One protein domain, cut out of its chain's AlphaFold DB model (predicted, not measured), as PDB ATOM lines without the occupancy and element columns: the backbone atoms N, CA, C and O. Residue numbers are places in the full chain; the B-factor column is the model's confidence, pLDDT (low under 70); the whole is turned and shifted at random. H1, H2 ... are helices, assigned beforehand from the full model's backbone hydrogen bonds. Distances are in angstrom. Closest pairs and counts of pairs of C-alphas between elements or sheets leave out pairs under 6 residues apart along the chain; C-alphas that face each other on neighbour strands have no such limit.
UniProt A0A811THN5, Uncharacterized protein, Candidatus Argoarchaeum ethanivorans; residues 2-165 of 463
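AT A GLANCE: This is residues 2 to 165 of the 463 residues of an uncharacterized protein of Candidatus Argoarchaeum ethanivorans (UniProt A0A811THN5). Helices H1, H3, H2 and H4, side by side, make a slab; the H5-H6 hairpin packs over one face, residues 137 to 142 sticking out. The 164 printed residues, with H1 to H6, form an all-helix, up-and-down bundle, each running against the one before. It is compact, radius of gyration of the C-alphas 16.2 A, spanning 55 by 34 by 24 A.

HOW THE PARTS SIT: H1, residues 2 to 26, touches H3, residues 58 to 77, closest C-alphas 14 and 67, 4.8 A. H2, residues 31 to 52, touches H4, residues 83 to 103, closest C-alphas 39 and 89, 4.1 A. H5, residues 106 to 138, makes a hairpin with H6, residues 141 to 164, closest C-alphas 114 and 162, 6.1 A. H4 and H6 have every O i to N i+4 pair within hydrogen-bond range.

IN THESE COORDINATES: H1 begins at C-alpha 2 (180.198, 122.513, 184.002); H6 ends at C-alpha 164 (185.706, 114.690, 179.895). H5 is 47.8 A long.

THE WHOLE: The printed part has no cut; pLDDT is under 70 at residues 2 and 23 to 28.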
ATOM      1  N   TRP A   2     179.185 123.298 184.735       67.06
ATOM      2  CA  TRP A   2     180.198 122.513 184.002       67.06
ATOM      3  C   TRP A   2     179.789 122.067 182.591       67.06
ATOM      4  O   TRP A   2     180.621 122.097 181.687       67.06
ATOM      5  N   GLU A   3     178.521 121.706 182.383       71.44
ATOM      6  CA  GLU A   3     177.982 121.367 181.056       71.44
ATOM      7  C   GLU A   3     178.129 122.538 180.073       71.44
ATOM      8  O   GLU A   3     178.653 122.359 178.979       71.44
ATOM      9  N   VAL A   4     177.776 123.757 180.502       77.44
ATOM     10  CA  VAL A   4     177.868 124.983 179.687       77.44
ATOM     11  C   VAL A   4     179.315 125.290 179.296       77.44
ATOM     12  O   VAL A   4     179.592 125.562 178.130       77.44
ATOM     13  N   ILE A   5     180.251 125.200 180.246       75.25
ATOM     14  CA  ILE A   5     181.684 125.424 179.987       75.25
ATOM     15  C   ILE A   5     182.222 124.383 178.998       75.25
ATOM     16  O   ILE A   5     182.985 124.719 178.095       75.25
ATOM     17  N   THR A   6     181.813 123.122 179.148       72.75
ATOM     18  CA  THR A   6     182.286 122.032 178.284       72.75
ATOM     19  C   THR A   6     181.734 122.162 176.867       72.75
ATOM     20  O   THR A   6     182.474 121.980 175.903       72.75
ATOM     21  N   LEU A   7     180.464 122.542 176.731       78.81
ATOM     22  CA  LEU A   7     179.822 122.782 175.442       78.81
ATOM     23  C   LEU A   7     180.456 123.988 174.731       78.81
ATOM     24  O   LEU A   7     180.776 123.905 173.548       78.81
ATOM     25  N   ALA A   8     180.746 125.067 175.465       81.12
ATOM     26  CA  ALA A   8     181.494 126.207 174.938       81.12
ATOM     27  C   ALA A   8     182.901 125.804 174.463       81.12
ATOM     28  O   ALA A   8     183.317 126.204 173.379       81.12
ATOM     29  N   ALA A   9     183.621 124.973 175.224       77.19
ATOM     30  CA  ALA A   9     184.938 124.474 174.825       77.19
ATOM     31  C   ALA A   9     184.873 123.599 173.560       77.19
ATOM     32  O   ALA A   9     185.713 123.746 172.673       77.19
ATOM     33  N   GLY A  10     183.864 122.729 173.451       79.62
ATOM     34  CA  GLY A  10     183.624 121.909 172.264       79.62
ATOM     35  C   GLY A  10     183.296 122.740 171.021       79.62
ATOM     36  O   GLY A  10     183.880 122.509 169.966       79.62
ATOM     37  N   LEU A  11     182.467 123.780 171.159       83.88
ATOM     38  CA  LEU A  11     182.190 124.741 170.084       83.88
ATOM     39  C   LEU A  11     183.430 125.549 169.684       83.88
ATOM     40  O   LEU A  11     183.679 125.766 168.503       83.88
ATOM     41  N   ILE A  12     184.245 125.990 170.647       82.56
ATOM     42  CA  ILE A  12     185.518 126.658 170.340       82.56
ATOM     43  C   ILE A  12     186.422 125.706 169.551       82.56
ATOM     44  O   ILE A  12     187.028 126.125 168.565       82.56
ATOM     45  N   PHE A  13     186.478 124.424 169.930       79.31
ATOM     46  CA  PHE A  13     187.230 123.421 169.178       79.31
ATOM     47  C   PHE A  13     186.702 123.281 167.754       79.31
ATOM     48  O   PHE A  13     187.481 123.354 166.809       79.31
ATOM     49  N   SER A  14     185.389 123.125 167.586       83.50
ATOM     50  CA  SER A  14     184.780 122.956 166.269       83.50
ATOM     51  C   SER A  14     185.033 124.170 165.379       83.50
ATOM     52  O   SER A  14     185.387 124.007 164.218       83.50
ATOM     53  N   LEU A  15     184.920 125.388 165.918       83.88
ATOM     54  CA  LEU A  15     185.197 126.630 165.193       83.88
ATOM     55  C   LEU A  15     186.670 126.748 164.797       83.88
ATOM     56  O   LEU A  15     186.966 127.182 163.683       83.88
ATOM     57  N   LEU A  16     187.591 126.338 165.676       78.00
ATOM     58  CA  LEU A  16     189.005 126.237 165.326       78.00
ATOM     59  C   LEU A  16     189.190 125.252 164.171       78.00
ATOM     60  O   LEU A  16     189.761 125.634 163.157       78.00
ATOM     61  N   LEU A  17     188.652 124.033 164.261       77.81
ATOM     62  CA  LEU A  17     188.760 123.041 163.187       77.81
ATOM     63  C   LEU A  17     188.177 123.553 161.861       77.81
ATOM     64  O   LEU A  17     188.833 123.445 160.828       77.81
ATOM     65  N   VAL A  18     186.992 124.166 161.892       83.12
ATOM     66  CA  VAL A  18     186.331 124.773 160.723       83.12
ATOM     67  C   VAL A  18     187.199 125.855 160.085       83.12
ATOM     68  O   VAL A  18     187.297 125.922 158.863       83.12
ATOM     69  N   LYS A  19     187.882 126.675 160.888       78.31
ATOM     70  CA  LYS A  19     188.799 127.699 160.377       78.31
ATOM     71  C   LYS A  19     189.993 127.100 159.621       78.31
ATOM     72  O   LYS A  19     190.491 127.742 158.702       78.31
ATOM     73  N   PHE A  20     190.448 125.899 159.987       71.25
ATOM     74  CA  PHE A  20     191.616 125.249 159.366       71.25
ATOM     75  C   PHE A  20     191.271 124.246 158.265       71.25
ATOM     76  O   PHE A  20     192.123 123.895 157.451       71.25
ATOM     77  N   LEU A  21     190.016 123.819 158.198       74.12
ATOM     78  CA  LEU A  21     189.503 122.927 157.168       74.12
ATOM     79  C   LEU A  21     189.748 123.397 155.716       74.12
ATOM     80  O   LEU A  21     190.029 122.538 154.882       74.12
ATOM     81  N   PRO A  22     189.718 124.700 155.371       72.62
ATOM     82  CA  PRO A  22     190.127 125.165 154.044       72.62
ATOM     83  C   PRO A  22     191.549 124.732 153.656       72.62
ATOM     84  O   PRO A  22     191.719 124.131 152.599       72.62
ATOM     85  N   TYR A  23     192.534 124.934 154.541       66.38
ATOM     86  CA  TYR A  23     193.929 124.521 154.324       66.38
ATOM     87  C   TYR A  23     194.053 123.006 154.178       66.38
ATOM     88  O   TYR A  23     194.771 122.505 153.316       66.38
ATOM     89  N   PHE A  24     193.290 122.266 154.988       64.94
ATOM     90  CA  PHE A  24     193.184 120.816 154.864       64.94
ATOM     91  C   PHE A  24     192.771 120.441 153.434       64.94
ATOM     92  O   PHE A  24     193.430 119.640 152.786       64.94
ATOM     93  N   PHE A  25     191.760 121.087 152.863       65.56
ATOM     94  CA  PHE A  25     191.308 120.767 151.510       65.56
ATOM     95  C   PHE A  25     192.198 121.267 150.367       65.56
ATOM     96  O   PHE A  25     192.238 120.619 149.318       65.56
ATOM     97  N   GLU A  26     192.909 122.379 150.537       62.84
ATOM     98  CA  GLU A  26     193.866 122.866 149.533       62.84
ATOM     99  C   GLU A  26     195.016 121.872 149.309       62.84
ATOM    100  O   GLU A  26     195.503 121.723 148.187       62.84
ATOM    101  N   THR A  27     195.360 121.081 150.331       60.75
ATOM    102  CA  THR A  27     196.415 120.055 150.261       60.75
ATOM    103  C   THR A  27     196.058 118.784 149.469       60.75
ATOM    104  O   THR A  27     196.824 117.823 149.490       60.75
ATOM    105  N   ARG A  28     194.938 118.759 148.725       69.06
ATOM    106  CA  ARG A  28     194.447 117.593 147.949       69.06
ATOM    107  C   ARG A  28     194.359 116.314 148.790       69.06
ATOM    108  O   ARG A  28     194.908 115.273 148.426       69.06
ATOM    109  N   VAL A  29     193.648 116.393 149.912       73.44
ATOM    110  CA  VAL A  29     193.418 115.240 150.794       73.44
ATOM    111  C   VAL A  29     192.815 114.067 150.002       73.44
ATOM    112  O   VAL A  29     191.847 114.278 149.263       73.44
ATOM    113  N   PRO A  30     193.338 112.836 150.171       82.88
ATOM    114  CA  PRO A  30     192.760 111.630 149.594       82.88
ATOM    115  C   PRO A  30     191.282 111.477 149.948       82.88
ATOM    116  O   PRO A  30     190.857 111.729 151.080       82.88
ATOM    117  N   TYR A  31     190.493 111.027 148.978       84.00
ATOM    118  CA  TYR A  31     189.047 110.876 149.118       84.00
ATOM    119  C   TYR A  31     188.663 109.979 150.309       84.00
ATOM    120  O   TYR A  31     187.703 110.256 151.030       84.00
ATOM    121  N   GLU A  32     189.476 108.962 150.583       87.19
ATOM    122  CA  GLU A  32     189.333 108.008 151.680       87.19
ATOM    123  C   GLU A  32     189.350 108.688 153.054       87.19
ATOM    124  O   GLU A  32     188.623 108.289 153.962       87.19
ATOM    125  N   ILE A  33     190.143 109.747 153.219       86.00
ATOM    126  CA  ILE A  33     190.264 110.460 154.496       86.00
ATOM    127  C   ILE A  33     189.073 111.385 154.709       86.00
ATOM    128  O   ILE A  33     188.588 111.516 155.832       86.00
ATOM    129  N   ILE A  34     188.533 111.960 153.634       85.38
ATOM    130  CA  ILE A  34     187.287 112.726 153.702       85.38
ATOM    131  C   ILE A  34     186.129 111.788 154.075       85.38
ATOM    132  O   ILE A  34     185.330 112.140 154.946       85.38
ATOM    133  N   ILE A  35     186.064 110.578 153.498       89.81
ATOM    134  CA  ILE A  35     185.101 109.540 153.913       89.81
ATOM    135  C   ILE A  35     185.267 109.226 155.401       89.81
ATOM    136  O   ILE A  35     184.275 109.203 156.130       89.81
ATOM    137  N   LEU A  36     186.504 109.011 155.860       91.38
ATOM    138  CA  LEU A  36     186.800 108.664 157.248       91.38
ATOM    139  C   LEU A  36     186.371 109.762 158.232       91.38
ATOM    140  O   LEU A  36     185.809 109.448 159.277       91.38
ATOM    141  N   ILE A  37     186.573 111.041 157.903       90.12
ATOM    142  CA  ILE A  37     186.109 112.158 158.742       90.12
ATOM    143  C   ILE A  37     184.581 112.156 158.850       90.12
ATOM    144  O   ILE A  37     184.051 112.251 159.954       90.12
ATOM    145  N   HIS A  38     183.865 111.988 157.733       92.88
ATOM    146  CA  HIS A  38     182.399 111.916 157.747       92.88
ATOM    147  C   HIS A  38     181.891 110.699 158.524       92.88
ATOM    148  O   HIS A  38     180.925 110.815 159.277       92.88
ATOM    149  N   PHE A  39     182.567 109.556 158.390       95.00
ATOM    150  CA  PHE A  39     182.318 108.368 159.201       95.00
ATOM    151  C   PHE A  39     182.473 108.669 160.696       95.00
ATOM    152  O   PHE A  39     181.548 108.412 161.463       95.00
ATOM    153  N   LEU A  40     183.586 109.280 161.115       94.00
ATOM    154  CA  LEU A  40     183.828 109.635 162.517       94.00
ATOM    155  C   LEU A  40     182.786 110.629 163.044       94.00
ATOM    156  O   LEU A  40     182.272 110.444 164.143       94.00
ATOM    157  N   CYS A  41     182.420 111.644 162.256       92.88
ATOM    158  CA  CYS A  41     181.348 112.573 162.612       92.88
ATOM    159  C   CYS A  41     180.006 111.851 162.793       92.88
ATOM    160  O   CYS A  41     179.324 112.104 163.783       92.88
ATOM    161  N   GLY A  42     179.648 110.932 161.891       94.81
ATOM    162  CA  GLY A  42     178.429 110.126 162.006       94.81
ATOM    163  C   GLY A  42     178.412 109.268 163.270       94.81
ATOM    164  O   GLY A  42     177.415 109.265 163.990       94.81
ATOM    165  N   VAL A  43     179.534 108.611 163.587       95.44
ATOM    166  CA  VAL A  43     179.680 107.856 164.840       95.44
ATOM    167  C   VAL A  43     179.515 108.776 166.049       95.44
ATOM    168  O   VAL A  43     178.766 108.441 166.955       95.44
ATOM    169  N   PHE A  44     180.173 109.938 166.081       94.50
ATOM    170  CA  PHE A  44     180.104 110.849 167.227       94.50
ATOM    171  C   PHE A  44     178.721 111.435 167.468       94.50
ATOM    172  O   PHE A  44     178.333 111.558 168.627       94.50
ATOM    173  N   VAL A  45     177.982 111.787 166.412       94.06
ATOM    174  CA  VAL A  45     176.605 112.284 166.555       94.06
ATOM    175  C   VAL A  45     175.727 111.224 167.210       94.06
ATOM    176  O   VAL A  45     174.968 111.554 168.115       94.06
ATOM    177  N   LEU A  46     175.850 109.960 166.797       94.25
ATOM    178  CA  LEU A  46     175.045 108.887 167.380       94.25
ATOM    179  C   LEU A  46     175.526 108.527 168.782       94.25
ATOM    180  O   LEU A  46     174.741 108.650 169.710       94.25
ATOM    181  N   SER A  47     176.819 108.267 168.982       92.38
ATOM    182  CA  SER A  47     177.380 108.009 170.315       92.38
ATOM    183  C   SER A  47     177.055 109.118 171.325       92.38
ATOM    184  O   SER A  47     176.938 108.850 172.519       92.38
ATOM    185  N   ALA A  48     176.896 110.369 170.877       92.06
ATOM    186  CA  ALA A  48     176.435 111.459 171.729       92.06
ATOM    187  C   ALA A  48     175.012 111.235 172.259       92.06
ATOM    188  O   ALA A  48     174.764 111.503 173.433       92.06
ATOM    189  N   VAL A  49     174.100 110.720 171.432       91.25
ATOM    190  CA  VAL A  49     172.740 110.342 171.838       91.25
ATOM    191  C   VAL A  49     172.797 109.238 172.891       91.25
ATOM    192  O   VAL A  49     172.214 109.410 173.962       91.25
ATOM    193  N   GLY A  50     173.551 108.161 172.647       87.31
ATOM    194  CA  GLY A  50     173.765 107.093 173.628       87.31
ATOM    195  C   GLY A  50     174.301 107.611 174.963       87.31
ATOM    196  O   GLY A  50     173.741 107.322 176.018       87.31
ATOM    197  N   MET A  51     175.341 108.445 174.931       88.12
ATOM    198  CA  MET A  51     175.960 109.012 176.134       88.12
ATOM    199  C   MET A  51     175.036 109.926 176.949       88.12
ATOM    200  O   MET A  51     175.230 110.041 178.153       88.12
ATOM    201  N   VAL A  52     174.034 110.573 176.347       86.06
ATOM    202  CA  VAL A  52     173.101 111.455 177.079       86.06
ATOM    203  C   VAL A  52     172.188 110.679 178.038       86.06
ATOM    204  O   VAL A  52     171.738 111.249 179.039       86.06
ATOM    205  N   PHE A  53     171.950 109.387 177.781       81.38
ATOM    206  CA  PHE A  53     171.128 108.528 178.641       81.38
ATOM    207  C   PHE A  53     171.767 108.216 180.000       81.38
ATOM    208  O   PHE A  53     171.055 107.829 180.928       81.38
ATOM    209  N   GLU A  54     173.079 108.401 180.144       79.81
ATOM    210  CA  GLU A  54     173.812 108.167 181.386       79.81
ATOM    211  C   GLU A  54     174.376 109.499 181.905       79.81
ATOM    212  O   GLU A  54     174.940 110.293 181.155       79.81
ATOM    213  N   GLU A  55     174.163 109.794 183.188       77.12
ATOM    214  CA  GLU A  55     174.452 111.118 183.755       77.12
ATOM    215  C   GLU A  55     175.936 111.491 183.696       77.12
ATOM    216  O   GLU A  55     176.250 112.648 183.414       77.12
ATOM    217  N   ASP A  56     176.847 110.539 183.908       75.12
ATOM    218  CA  ASP A  56     178.289 110.817 183.876       75.12
ATOM    219  C   ASP A  56     178.826 110.963 182.453       75.12
ATOM    220  O   ASP A  56     179.752 111.736 182.199       75.12
ATOM    221  N   SER A  57     178.218 110.247 181.513       81.56
ATOM    222  CA  SER A  57     178.575 110.246 180.100       81.56
ATOM    223  C   SER A  57     177.978 111.441 179.364       81.56
ATOM    224  O   SER A  57     178.520 111.857 178.337       81.56
ATOM    225  N   ARG A  58     176.918 112.058 179.901       86.25
ATOM    226  CA  ARG A  58     176.185 113.167 179.273       86.25
ATOM    227  C   ARG A  58     177.090 114.313 178.841       86.25
ATOM    228  O   ARG A  58     176.952 114.815 177.728       86.25
ATOM    229  N   ILE A  59     178.038 114.710 179.690       84.94
ATOM    230  CA  ILE A  59     178.998 115.777 179.372       84.94
ATOM    231  C   ILE A  59     179.859 115.385 178.163       84.94
ATOM    232  O   ILE A  59     180.072 116.206 177.270       84.94
ATOM    233  N   GLY A  60     180.324 114.134 178.117       84.50
ATOM    234  CA  GLY A  60     181.059 113.582 176.980       84.50
ATOM    235  C   GLY A  60     180.217 113.558 175.704       84.50
ATOM    236  O   GLY A  60     180.699 113.973 174.653       84.50
ATOM    237  N   GLY A  61     178.944 113.166 175.803       88.19
ATOM    238  CA  GLY A  61     178.013 113.160 174.674       88.19
ATOM    239  C   GLY A  61     177.768 114.556 174.103       88.19
ATOM    240  O   GLY A  61     177.951 114.781 172.907       88.19
ATOM    241  N   LEU A  62     177.449 115.532 174.957       89.62
ATOM    242  CA  LEU A  62     177.279 116.935 174.551       89.62
ATOM    243  C   LEU A  62     178.534 117.489 173.870       89.62
ATOM    244  O   LEU A  62     178.449 118.214 172.880       89.62
ATOM    245  N   LEU A  63     179.706 117.116 174.378       86.81
ATOM    246  CA  LEU A  63     180.988 117.490 173.806       86.81
ATOM    247  C   LEU A  63     181.180 116.881 172.411       86.81
ATOM    248  O   LEU A  63     181.491 117.618 171.477       86.81
ATOM    249  N   LEU A  64     180.923 115.583 172.226       89.62
ATOM    250  CA  LEU A  64     180.998 114.927 170.914       89.62
ATOM    251  C   LEU A  64     180.051 115.573 169.895       89.62
ATOM    252  O   LEU A  64     180.456 115.844 168.760       89.62
ATOM    253  N   ALA A  65     178.819 115.886 170.305       91.06
ATOM    254  CA  ALA A  65     177.841 116.578 169.470       91.06
ATOM    255  C   ALA A  65     178.304 117.996 169.099       91.06
ATOM    256  O   ALA A  65     178.263 118.374 167.929       91.06
ATOM    257  N   SER A  66     178.810 118.766 170.069       89.44
ATOM    258  CA  SER A  66     179.290 120.138 169.834       89.44
ATOM    259  C   SER A  66     180.501 120.216 168.902       89.44
ATOM    260  O   SER A  66     180.723 121.254 168.291       89.44
ATOM    261  N   ILE A  67     181.258 119.126 168.746       87.00
ATOM    262  CA  ILE A  67     182.357 119.036 167.778       87.00
ATOM    263  C   ILE A  67     181.838 118.601 166.406       87.00
ATOM    264  O   ILE A  67     182.145 119.228 165.394       87.00
ATOM    265  N   SER A  68     181.060 117.521 166.366       90.44
ATOM    266  CA  SER A  68     180.654 116.864 165.120       90.44
ATOM    267  C   SER A  68     179.592 117.639 164.336       90.44
ATOM    268  O   SER A  68     179.717 117.745 163.118       90.44
ATOM    269  N   ILE A  69     178.594 118.233 164.998       91.88
ATOM    270  CA  ILE A  69     177.500 118.946 164.320       91.88
ATOM    271  C   ILE A  69     178.011 120.183 163.559       91.88
ATOM    272  O   ILE A  69     177.715 120.295 162.367       91.88
ATOM    273  N   PRO A  70     178.813 121.091 164.155       91.19
ATOM    274  CA  PRO A  70     179.315 122.250 163.414       91.19
ATOM    275  C   PRO A  70     180.258 121.869 162.269       91.19
ATOM    276  O   PRO A  70     180.266 122.538 161.237       91.19
ATOM    277  N   LEU A  71     181.029 120.784 162.421       88.56
ATOM    278  CA  LEU A  71     181.859 120.248 161.340       88.56
ATOM    279  C   LEU A  71     181.003 119.769 160.163       88.56
ATOM    280  O   LEU A  71     181.280 120.131 159.021       88.56
ATOM    281  N   LEU A  72     179.945 119.000 160.433       91.19
ATOM    282  CA  LEU A  72     179.015 118.533 159.402       91.19
ATOM    283  C   LEU A  72     178.323 119.697 158.688       91.19
ATOM    284  O   LEU A  72     178.279 119.706 157.460       91.19
ATOM    285  N   TYR A  73     177.878 120.709 159.434       91.38
ATOM    286  CA  TYR A  73     177.295 121.925 158.862       91.38
ATOM    287  C   TYR A  73     178.279 122.662 157.938       91.38
ATOM    288  O   TYR A  73     177.916 123.126 156.854       91.38
ATOM    289  N   TYR A  74     179.558 122.735 158.316       89.50
ATOM    290  CA  TYR A  74     180.589 123.299 157.447       89.50
ATOM    291  C   TYR A  74     180.779 122.486 156.150       89.50
ATOM    292  O   TYR A  74     180.831 123.067 155.062       89.50
ATOM    293  N   PHE A  75     180.834 121.153 156.223       87.88
ATOM    294  CA  PHE A  75     180.933 120.313 155.020       87.88
ATOM    295  C   PHE A  75     179.705 120.445 154.111       87.88
ATOM    296  O   PHE A  75     179.850 120.475 152.889       87.88
ATOM    297  N   GLU A  76     178.513 120.567 154.690       89.31
ATOM    298  CA  GLU A  76     177.274 120.804 153.949       89.31
ATOM    299  C   GLU A  76     177.297 122.164 153.241       89.31
ATOM    300  O   GLU A  76     177.129 122.221 152.023       89.31
ATOM    301  N   SER A  77     177.601 123.248 153.963       88.00
ATOM    302  CA  SER A  77     177.651 124.608 153.396       88.00
ATOM    303  C   SER A  77     178.692 124.783 152.284       88.00
ATOM    304  O   SER A  77     178.539 125.643 151.419       88.00
ATOM    305  N   THR A  78     179.735 123.951 152.271       84.94
ATOM    306  CA  THR A  78     180.770 123.945 151.226       84.94
ATOM    307  C   THR A  78     180.491 122.951 150.095       84.94
ATOM    308  O   THR A  78     181.285 122.864 149.157       84.94
ATOM    309  N   GLY A  79     179.381 122.204 150.156       82.38
ATOM    310  CA  GLY A  79     179.001 121.197 149.159       82.38
ATOM    311  C   GLY A  79     179.911 119.965 149.143       82.38
ATOM    312  O   GLY A  79     180.005 119.281 148.128       82.38
ATOM    313  N   ARG A  80     180.620 119.691 150.246       82.00
ATOM    314  CA  ARG A  80     181.644 118.633 150.368       82.00
ATOM    315  C   ARG A  80     181.204 117.460 151.239       82.00
ATOM    316  O   ARG A  80     182.039 116.659 151.657       82.00
ATOM    317  N   ILE A  81     179.906 117.358 151.515       86.12
ATOM    318  CA  ILE A  81     179.362 116.295 152.351       86.12
ATOM    319  C   ILE A  81     179.426 114.939 151.638       86.12
ATOM    320  O   ILE A  81     178.906 114.768 150.535       86.12
ATOM    321  N   ILE A  82     180.049 113.948 152.278       89.56
ATOM    322  CA  ILE A  82     180.061 112.567 151.778       89.56
ATOM    323  C   ILE A  82     179.038 111.738 152.553       89.56
ATOM    324  O   ILE A  82     179.317 111.209 153.631       89.56
ATOM    325  N   ILE A  83     177.853 111.589 151.960       90.38
ATOM    326  CA  ILE A  83     176.710 110.891 152.570       90.38
ATOM    327  C   ILE A  83     177.052 109.432 152.904       90.38
ATOM    328  O   ILE A  83     176.705 108.959 153.981       90.38
ATOM    329  N   GLY A  84     177.767 108.725 152.021       91.38
ATOM    330  CA  GLY A  84     178.117 107.316 152.235       91.38
ATOM    331  C   GLY A  84     178.927 107.086 153.515       91.38
ATOM    332  O   GLY A  84     178.574 106.225 154.317       91.38
ATOM    333  N   GLY A  85     179.964 107.900 153.750       91.81
ATOM    334  CA  GLY A  85     180.761 107.835 154.979       91.81
ATOM    335  C   GLY A  85     179.926 108.149 156.217       91.81
ATOM    336  O   GLY A  85     179.963 107.398 157.191       91.81
ATOM    337  N   LEU A  86     179.109 109.204 156.147       94.44
ATOM    338  CA  LEU A  86     178.230 109.611 157.241       94.44
ATOM    339  C   LEU A  86     177.222 108.512 157.616       94.44
ATOM    340  O   LEU A  86     177.100 108.190 158.794       94.44
ATOM    341  N   LEU A  87     176.537 107.904 156.642       95.00
ATOM    342  CA  LEU A  87     175.546 106.848 156.888       95.00
ATOM    343  C   LEU A  87     176.167 105.597 157.513       95.00
ATOM    344  O   LEU A  87     175.588 105.027 158.437       95.00
ATOM    345  N   VAL A  88     177.350 105.181 157.050       95.94
ATOM    346  CA  VAL A  88     178.080 104.059 157.663       95.94
ATOM    347  C   VAL A  88     178.471 104.404 159.102       95.94
ATOM    348  O   VAL A  88     178.315 103.572 159.994       95.94
ATOM    349  N   GLY A  89     178.908 105.642 159.348       95.50
ATOM    350  CA  GLY A  89     179.221 106.132 160.690       95.50
ATOM    351  C   GLY A  89     178.014 106.110 161.625       95.50
ATOM    352  O   GLY A  89     178.097 105.573 162.726       95.50
ATOM    353  N   ILE A  90     176.870 106.615 161.158       95.69
ATOM    354  CA  ILE A  90     175.589 106.562 161.874       95.69
ATOM    355  C   ILE A  90     175.213 105.111 162.192       95.69
ATOM    356  O   ILE A  90     174.875 104.804 163.331       95.69
ATOM    357  N   GLY A  91     175.316 104.201 161.218       96.25
ATOM    358  CA  GLY A  91     175.012 102.782 161.416       96.25
ATOM    359  C   GLY A  91     175.873 102.137 162.505       96.25
ATOM    360  O   GLY A  91     175.345 101.449 163.378       96.25
ATOM    361  N   VAL A  92     177.184 102.403 162.503       95.25
ATOM    362  CA  VAL A  92     178.096 101.933 163.558       95.25
ATOM    363  C   VAL A  92     177.752 102.561 164.909       95.25
ATOM    364  O   VAL A  92     177.690 101.839 165.901       95.25
ATOM    365  N   GLY A  93     177.475 103.867 164.957       94.31
ATOM    366  CA  GLY A  93     177.045 104.555 166.177       94.31
ATOM    367  C   GLY A  93     175.775 103.945 166.778       94.31
ATOM    368  O   GLY A  93     175.760 103.611 167.957       94.31
ATOM    369  N   CYS A  94     174.755 103.672 165.958       95.00
ATOM    370  CA  CYS A  94     173.530 102.999 166.403       95.00
ATOM    371  C   CYS A  94     173.801 101.610 167.000       95.00
ATOM    372  O   CYS A  94     173.210 101.250 168.016       95.00
ATOM    373  N   LEU A  95     174.679 100.813 166.379       94.62
ATOM    374  CA  LEU A  95     175.039  99.488 166.898       94.62
ATOM    375  C   LEU A  95     175.778  99.581 168.238       94.62
ATOM    376  O   LEU A  95     175.523  98.770 169.130       94.62
ATOM    377  N   LEU A  96     176.671 100.564 168.386       93.44
ATOM    378  CA  LEU A  96     177.381 100.823 169.638       93.44
ATOM    379  C   LEU A  96     176.416 101.238 170.748       93.44
ATOM    380  O   LEU A  96     176.460 100.652 171.827       93.44
ATOM    381  N   ASP A  97     175.515 102.178 170.477       92.19
ATOM    382  CA  ASP A  97     174.518 102.630 171.449       92.19
ATOM    383  C   ASP A  97     173.587 101.493 171.869       92.19
ATOM    384  O   ASP A  97     173.351 101.292 173.060       92.19
ATOM    385  N   LEU A  98     173.111 100.691 170.912       91.12
ATOM    386  CA  LEU A  98     172.270  99.532 171.201       91.12
ATOM    387  C   LEU A  98     173.010  98.514 172.078       91.12
ATOM    388  O   LEU A  98     172.460  98.046 173.074       91.12
ATOM    389  N   TYR A  99     174.268  98.199 171.752       90.44
ATOM    390  CA  TYR A  99     175.104  97.321 172.574       90.44
ATOM    391  C   TYR A  99     175.257  97.863 174.000       90.44
ATOM    392  O   TYR A  99     175.091  97.124 174.970       90.44
ATOM    393  N   VAL A 100     175.536  99.157 174.132       89.00
ATOM    394  CA  VAL A 100     175.800  99.815 175.414       89.00
ATOM    395  C   VAL A 100     174.548  99.890 176.274       89.00
ATOM    396  O   VAL A 100     174.640  99.600 177.461       89.00
ATOM    397  N   ILE A 101     173.388 100.202 175.696       86.94
ATOM    398  CA  ILE A 101     172.102 100.214 176.407       86.94
ATOM    399  C   ILE A 101     171.738  98.795 176.854       86.94
ATOM    400  O   ILE A 101     171.392  98.586 178.016       86.94
ATOM    401  N   LEU A 102     171.875  97.797 175.974       86.25
ATOM    402  CA  LEU A 102     171.514  96.407 176.278       86.25
ATOM    403  C   LEU A 102     172.468  95.720 177.259       86.25
ATOM    404  O   LEU A 102     172.067  94.765 177.921       86.25
ATOM    405  N   LYS A 103     173.729  96.152 177.335       84.12
ATOM    406  CA  LYS A 103     174.737  95.592 178.250       84.12
ATOM    407  C   LYS A 103     175.071  96.502 179.429       84.12
ATOM    408  O   LYS A 103     175.827  96.082 180.296       84.12
ATOM    409  N   ASN A 104     174.529  97.718 179.454       83.25
ATOM    410  CA  ASN A 104     174.850  98.773 180.413       83.25
ATOM    411  C   ASN A 104     176.369  99.023 180.551       83.25
ATOM    412  O   ASN A 104     176.932  99.051 181.646       83.25
ATOM    413  N   ARG A 105     177.058  99.156 179.407       85.75
ATOM    414  CA  ARG A 105     178.528  99.301 179.295       85.75
ATOM    415  C   ARG A 105     178.938 100.669 178.752       85.75
ATOM    416  O   ARG A 105     179.608 100.767 177.721       85.75
ATOM    417  N   PHE A 106     178.516 101.744 179.417       85.81
ATOM    418  CA  PHE A 106     178.840 103.112 178.985       85.81
ATOM    419  C   PHE A 106     180.347 103.407 179.066       85.81
ATOM    420  O   PHE A 106     180.867 104.204 178.284       85.81
ATOM    421  N   ASP A 107     181.079 102.687 179.922       84.50
ATOM    422  CA  ASP A 107     182.546 102.652 179.946       84.50
ATOM    423  C   ASP A 107     183.153 102.265 178.586       84.50
ATOM    424  O   ASP A 107     184.120 102.888 178.132       84.50
ATOM    425  N   ALA A 108     182.562 101.279 177.906       87.38
ATOM    426  CA  ALA A 108     183.000 100.838 176.587       87.38
ATOM    427  C   ALA A 108     182.706 101.900 175.517       87.38
ATOM    428  O   ALA A 108     183.584 102.190 174.703       87.38
ATOM    429  N   LEU A 109     181.527 102.537 175.556       90.31
ATOM    430  CA  LEU A 109     181.172 103.629 174.637       90.31
ATOM    431  C   LEU A 109     182.145 104.805 174.761       90.31
ATOM    432  O   LEU A 109     182.641 105.320 173.756       90.31
ATOM    433  N   ALA A 110     182.456 105.200 175.996       88.50
ATOM    434  CA  ALA A 110     183.428 106.243 176.296       88.50
ATOM    435  C   ALA A 110     184.847 105.845 175.863       88.50
ATOM    436  O   ALA A 110     185.582 106.663 175.308       88.50
ATOM    437  N   GLY A 111     185.245 104.587 176.071       88.69
ATOM    438  CA  GLY A 111     186.513 104.041 175.580       88.69
ATOM    439  C   GLY A 111     186.647 104.133 174.060       88.69
ATOM    440  O   GLY A 111     187.609 104.718 173.566       88.69
ATOM    441  N   ILE A 112     185.658 103.624 173.325       90.88
ATOM    442  CA  ILE A 112     185.626 103.642 171.855       90.88
ATOM    443  C   ILE A 112     185.598 105.080 171.330       90.88
ATOM    444  O   ILE A 112     186.368 105.427 170.436       90.88
ATOM    445  N   SER A 113     184.782 105.945 171.932       91.19
ATOM    446  CA  SER A 113     184.690 107.357 171.547       91.19
ATOM    447  C   SER A 113     186.006 108.102 171.751       91.19
ATOM    448  O   SER A 113     186.391 108.893 170.895       91.19
ATOM    449  N   ARG A 114     186.746 107.815 172.832       91.25
ATOM    450  CA  ARG A 114     188.103 108.350 173.027       91.25
ATOM    451  C   ARG A 114     189.060 107.852 171.951       91.25
ATOM    452  O   ARG A 114     189.795 108.662 171.404       91.25
ATOM    453  N   THR A 115     189.026 106.567 171.599       91.06
ATOM    454  CA  THR A 115     189.849 106.018 170.507       91.06
ATOM    455  C   THR A 115     189.557 106.708 169.176       91.06
ATOM    456  O   THR A 115     190.483 107.126 168.481       91.06
ATOM    457  N   PHE A 116     188.283 106.890 168.831       91.19
ATOM    458  CA  PHE A 116     187.885 107.603 167.619       91.19
ATOM    459  C   PHE A 116     188.261 109.085 167.661       91.19
ATOM    460  O   PHE A 116     188.722 109.614 166.651       91.19
ATOM    461  N   LEU A 117     188.137 109.753 168.814       89.62
ATOM    462  CA  LEU A 117     188.555 111.149 168.975       89.62
ATOM    463  C   LEU A 117     190.069 111.295 168.798       89.62
ATOM    464  O   LEU A 117     190.515 112.213 168.115       89.62
ATOM    465  N   THR A 118     190.852 110.372 169.356       90.88
ATOM    466  CA  THR A 118     192.302 110.283 169.136       90.88
ATOM    467  C   THR A 118     192.624 110.098 167.658       90.88
ATOM    468  O   THR A 118     193.492 110.792 167.134       90.88
ATOM    469  N   GLY A 119     191.902 109.217 166.961       89.19
ATOM    470  CA  GLY A 119     192.041 109.032 165.516       89.19
ATOM    471  C   GLY A 119     191.766 110.318 164.730       89.19
ATOM    472  O   GLY A 119     192.600 110.730 163.925       89.19
ATOM    473  N   LEU A 120     190.645 110.993 165.016       86.81
ATOM    474  CA  LEU A 120     190.296 112.280 164.401       86.81
ATOM    475  C   LEU A 120     191.394 113.324 164.647       86.81
ATOM    476  O   LEU A 120     191.816 114.017 163.723       86.81
ATOM    477  N   PHE A 121     191.876 113.419 165.886       87.25
ATOM    478  CA  PHE A 121     192.927 114.350 166.273       87.25
ATOM    479  C   PHE A 121     194.240 114.090 165.524       87.25
ATOM    480  O   PHE A 121     194.835 115.032 165.005       87.25
ATOM    481  N   ILE A 122     194.670 112.828 165.409       88.50
ATOM    482  CA  ILE A 122     195.878 112.456 164.657       88.50
ATOM    483  C   ILE A 122     195.747 112.867 163.188       88.50
ATOM    484  O   ILE A 122     196.678 113.464 162.652       88.50
ATOM    485  N   ILE A 123     194.594 112.610 162.555       85.44
ATOM    486  CA  ILE A 123     194.332 113.039 161.172       85.44
ATOM    487  C   ILE A 123     194.494 114.558 161.065       85.44
ATOM    488  O   ILE A 123     195.256 115.035 160.228       85.44
ATOM    489  N   PHE A 124     193.848 115.326 161.943       81.38
ATOM    490  CA  PHE A 124     193.959 116.784 161.918       81.38
ATOM    491  C   PHE A 124     195.396 117.274 162.104       81.38
ATOM    492  O   PHE A 124     195.837 118.131 161.345       81.38
ATOM    493  N   ILE A 125     196.143 116.728 163.066       85.00
ATOM    494  CA  ILE A 125     197.529 117.131 163.332       85.00
ATOM    495  C   ILE A 125     198.441 116.824 162.146       85.00
ATOM    496  O   ILE A 125     199.192 117.701 161.726       85.00
ATOM    497  N   VAL A 126     198.359 115.619 161.575       85.81
ATOM    498  CA  VAL A 126     199.198 115.215 160.435       85.81
ATOM    499  C   VAL A 126     198.982 116.146 159.246       85.81
ATOM    500  O   VAL A 126     199.949 116.626 158.658       85.81
ATOM    501  N   TYR A 127     197.728 116.455 158.919       78.56
ATOM    502  CA  TYR A 127     197.426 117.338 157.794       78.56
ATOM    503  C   TYR A 127     197.712 118.803 158.078       78.56
ATOM    504  O   TYR A 127     198.149 119.514 157.180       78.56
ATOM    505  N   LEU A 128     197.516 119.257 159.314       77.50
ATOM    506  CA  LEU A 128     197.902 120.603 159.716       77.50
ATOM    507  C   LEU A 128     199.424 120.776 159.567       77.50
ATOM    508  O   LEU A 128     199.881 121.764 158.996       77.50
ATOM    509  N   SER A 129     200.214 119.787 160.002       81.88
ATOM    510  CA  SER A 129     201.668 119.759 159.808       81.88
ATOM    511  C   SER A 129     202.071 119.666 158.335       81.88
ATOM    512  O   SER A 129     203.021 120.331 157.929       81.88
ATOM    513  N   TYR A 130     201.357 118.878 157.527       79.94
ATOM    514  CA  TYR A 130     201.604 118.788 156.086       79.94
ATOM    515  C   TYR A 130     201.323 120.118 155.373       79.94
ATOM    516  O   TYR A 130     202.164 120.584 154.608       79.94
ATOM    517  N   GLY A 131     200.195 120.767 155.674       74.56
ATOM    518  CA  GLY A 131     199.850 122.089 155.146       74.56
ATOM    519  C   GLY A 131     200.900 123.140 155.497       74.56
ATOM    520  O   GLY A 131     201.382 123.835 154.608       74.56
ATOM    521  N   LEU A 132     201.358 123.172 156.758       75.88
ATOM    522  CA  LEU A 132     202.481 124.028 157.157       75.88
ATOM    523  C   LEU A 132     203.725 123.750 156.317       75.88
ATOM    524  O   LEU A 132     204.370 124.684 155.855       75.88
ATOM    525  N   PHE A 133     204.077 122.474 156.137       79.12
ATOM    526  CA  PHE A 133     205.281 122.103 155.405       79.12
ATOM    527  C   PHE A 133     205.239 122.571 153.947       79.12
ATOM    528  O   PHE A 133     206.249 123.031 153.418       79.12
ATOM    529  N   MET A 134     204.069 122.496 153.317       74.12
ATOM    530  CA  MET A 134     203.867 122.967 151.946       74.12
ATOM    531  C   MET A 134     203.937 124.495 151.834       74.12
ATOM    532  O   MET A 134     204.438 125.003 150.833       74.12
ATOM    533  N   GLU A 135     203.489 125.226 152.857       72.19
ATOM    534  CA  GLU A 135     203.498 126.695 152.877       72.19
ATOM    535  C   GLU A 135     204.786 127.311 153.446       72.19
ATOM    536  O   GLU A 135     205.008 128.507 153.252       72.19
ATOM    537  N   LEU A 136     205.672 126.527 154.081       73.12
ATOM    538  CA  LEU A 136     206.975 126.963 154.626       73.12
ATOM    539  C   LEU A 136     207.748 127.953 153.734       73.12
ATOM    540  O   LEU A 136     208.267 128.928 154.282       73.12
ATOM    541  N   PRO A 137     207.830 127.774 152.399       72.25
ATOM    542  CA  PRO A 137     208.550 128.703 151.524       72.25
ATOM    543  C   PRO A 137     207.944 130.116 151.451       72.25
ATOM    544  O   PRO A 137     208.620 131.044 151.013       72.25
ATOM    545  N   SER A 138     206.681 130.277 151.846       70.88
ATOM    546  CA  SER A 138     205.875 131.499 151.696       70.88
ATOM    547  C   SER A 138     205.424 132.138 153.016       70.88
ATOM    548  O   SER A 138     204.739 133.159 152.984       70.88
ATOM    549  N   LEU A 139     205.785 131.569 154.171       74.62
ATOM    550  CA  LEU A 139     205.292 132.032 155.473       74.62
ATOM    551  C   LEU A 139     206.128 133.179 156.050       74.62
ATOM    552  O   LEU A 139     207.356 133.103 156.132       74.62
ATOM    553  N   TYR A 140     205.455 134.217 156.551       78.50
ATOM    554  CA  TYR A 140     206.095 135.230 157.386       78.50
ATOM    555  C   TYR A 140     206.237 134.721 158.830       78.50
ATOM    556  O   TYR A 140     205.453 133.880 159.279       78.50
ATOM    557  N   PRO A 141     207.175 135.268 159.631       76.38
ATOM    558  CA  PRO A 141     207.339 134.871 161.032       76.38
ATOM    559  C   PRO A 141     206.040 134.931 161.848       76.38
ATOM    560  O   PRO A 141     205.802 134.076 162.698       76.38
ATOM    561  N   ILE A 142     205.164 135.903 161.568       77.75
ATOM    562  CA  ILE A 142     203.871 136.042 162.252       77.75
ATOM    563  C   ILE A 142     202.914 134.874 161.973       77.75
ATOM    564  O   ILE A 142     202.129 134.505 162.848       77.75
ATOM    565  N   ASP A 143     203.006 134.258 160.797       74.12
ATOM    566  CA  ASP A 143     202.180 133.114 160.417       74.12
ATOM    567  C   ASP A 143     202.659 131.840 161.121       74.12
ATOM    568  O   ASP A 143     201.842 131.058 161.611       74.12
ATOM    569  N   ILE A 144     203.974 131.706 161.322       76.31
ATOM    570  CA  ILE A 144     204.572 130.640 162.139       76.31
ATOM    571  C   ILE A 144     204.089 130.741 163.596       76.31
ATOM    572  O   ILE A 144     203.656 129.744 164.178       76.31
ATOM    573  N   TYR A 145     204.088 131.942 164.190       79.19
ATOM    574  CA  TYR A 145     203.571 132.146 165.554       79.19
ATOM    575  C   TYR A 145     202.083 131.801 165.681       79.19
ATOM    576  O   TYR A 145     201.671 131.165 166.659       79.19
ATOM    577  N   ARG A 146     201.264 132.190 164.696       77.19
ATOM    578  CA  ARG A 146     199.837 131.830 164.653       77.19
ATOM    579  C   ARG A 146     199.657 130.320 164.588       77.19
ATOM    580  O   ARG A 146     198.850 129.781 165.343       77.19
ATOM    581  N   PHE A 147     200.442 129.643 163.756       76.00
ATOM    582  CA  PHE A 147     200.393 128.195 163.616       76.00
ATOM    583  C   PHE A 147     200.756 127.471 164.918       76.00
ATOM    584  O   PHE A 147     200.003 126.607 165.366       76.00
ATOM    585  N   ILE A 148     201.851 127.860 165.580       81.62
ATOM    586  CA  ILE A 148     202.259 127.277 166.872       81.62
ATOM    587  C   ILE A 148     201.163 127.472 167.924       81.62
ATOM    588  O   ILE A 148     200.802 126.531 168.629       81.62
ATOM    589  N   THR A 149     200.596 128.677 168.008       79.81
ATOM    590  CA  THR A 149     199.531 128.992 168.975       79.81
ATOM    591  C   THR A 149     198.309 128.100 168.762       79.81
ATOM    592  O   THR A 149     197.740 127.571 169.719       79.81
ATOM    593  N   VAL A 150     197.921 127.890 167.506       76.69
ATOM    594  CA  VAL A 150     196.819 127.000 167.125       76.69
ATOM    595  C   VAL A 150     197.142 125.555 167.477       76.69
ATOM    596  O   VAL A 150     196.317 124.888 168.094       76.69
ATOM    597  N   PHE A 151     198.340 125.086 167.140       82.88
ATOM    598  CA  PHE A 151     198.788 123.724 167.412       82.88
ATOM    599  C   PHE A 151     198.732 123.402 168.910       82.88
ATOM    600  O   PHE A 151     198.135 122.406 169.321       82.88
ATOM    601  N   VAL A 152     199.269 124.299 169.742       85.19
ATOM    602  CA  VAL A 152     199.203 124.192 171.206       85.19
ATOM    603  C   VAL A 152     197.753 124.227 171.688       85.19
ATOM    604  O   VAL A 152     197.372 123.404 172.515       85.19
ATOM    605  N   SER A 153     196.923 125.122 171.145       80.88
ATOM    606  CA  SER A 153     195.506 125.221 171.522       80.88
ATOM    607  C   SER A 153     194.740 123.932 171.212       80.88
ATOM    608  O   SER A 153     193.983 123.454 172.053       80.88
ATOM    609  N   VAL A 154     194.972 123.332 170.043       80.88
ATOM    610  CA  VAL A 154     194.346 122.074 169.609       80.88
ATOM    611  C   VAL A 154     194.797 120.906 170.492       80.88
ATOM    612  O   VAL A 154     193.951 120.118 170.910       80.88
ATOM    613  N   ILE A 155     196.082 120.827 170.865       86.69
ATOM    614  CA  ILE A 155     196.590 119.823 171.821       86.69
ATOM    615  C   ILE A 155     195.952 119.990 173.202       86.69
ATOM    616  O   ILE A 155     195.460 119.018 173.776       86.69
ATOM    617  N   VAL A 156     195.965 121.209 173.751       85.19
ATOM    618  CA  VAL A 156     195.402 121.494 175.080       85.19
ATOM    619  C   VAL A 156     193.925 121.124 175.105       85.19
ATOM    620  O   VAL A 156     193.474 120.448 176.031       85.19
ATOM    621  N   LEU A 157     193.189 121.506 174.062       79.38
ATOM    622  CA  LEU A 157     191.775 121.201 173.939       79.38
ATOM    623  C   LEU A 157     191.562 119.690 173.846       79.38
ATOM    624  O   LEU A 157     190.843 119.153 174.674       79.38
ATOM    625  N   TYR A 158     192.284 118.973 172.983       85.75
ATOM    626  CA  TYR A 158     192.239 117.507 172.903       85.75
ATOM    627  C   TYR A 158     192.453 116.806 174.256       85.75
ATOM    628  O   TYR A 158     191.673 115.924 174.624       85.75
ATOM    629  N   VAL A 159     193.449 117.229 175.042       86.00
ATOM    630  CA  VAL A 159     193.702 116.669 176.383       86.00
ATOM    631  C   VAL A 159     192.522 116.920 177.326       86.00
ATOM    632  O   VAL A 159     192.159 116.037 178.107       86.00
ATOM    633  N   ILE A 160     191.913 118.106 177.266       81.38
ATOM    634  CA  ILE A 160     190.708 118.425 178.040       81.38
ATOM    635  C   ILE A 160     189.545 117.533 177.594       81.38
ATOM    636  O   ILE A 160     188.879 116.947 178.448       81.38
ATOM    637  N   LEU A 161     189.335 117.382 176.283       78.81
ATOM    638  CA  LEU A 161     188.238 116.591 175.725       78.81
ATOM    639  C   LEU A 161     188.338 115.117 176.150       78.81
ATOM    640  O   LEU A 161     187.363 114.553 176.648       78.81
ATOM    641  N   LEU A 162     189.527 114.510 176.064       83.50
ATOM    642  CA  LEU A 162     189.752 113.121 176.487       83.50
ATOM    643  C   LEU A 162     189.439 112.872 177.963       83.50
ATOM    644  O   LEU A 162     188.964 111.792 178.315       83.50
ATOM    645  N   LYS A 163     189.716 113.848 178.833       82.12
ATOM    646  CA  LYS A 163     189.428 113.742 180.270       82.12
ATOM    647  C   LYS A 163     187.939 113.857 180.591       82.12
ATOM    648  O   LYS A 163     187.538 113.461 181.679       82.12
ATOM    649  N   LYS A 164     187.141 114.438 179.691       82.50
ATOM    650  CA  LYS A 164     185.706 114.690 179.895       82.50
ATOM    651  C   LYS A 164     184.805 113.607 179.305       82.50
ATOM    652  O   LYS A 164     183.664 113.500 179.732       82.50
ATOM    653  N   ILE A 165     185.309 112.793 178.377       80.69
ATOM    654  CA  ILE A 165     184.602 111.603 177.889       80.69
ATOM    655  C   ILE A 165     184.823 110.466 178.892       80.69
ATOM    656  O   ILE A 165     185.829 109.751 178.844       80.69
TER     657      ILE A 165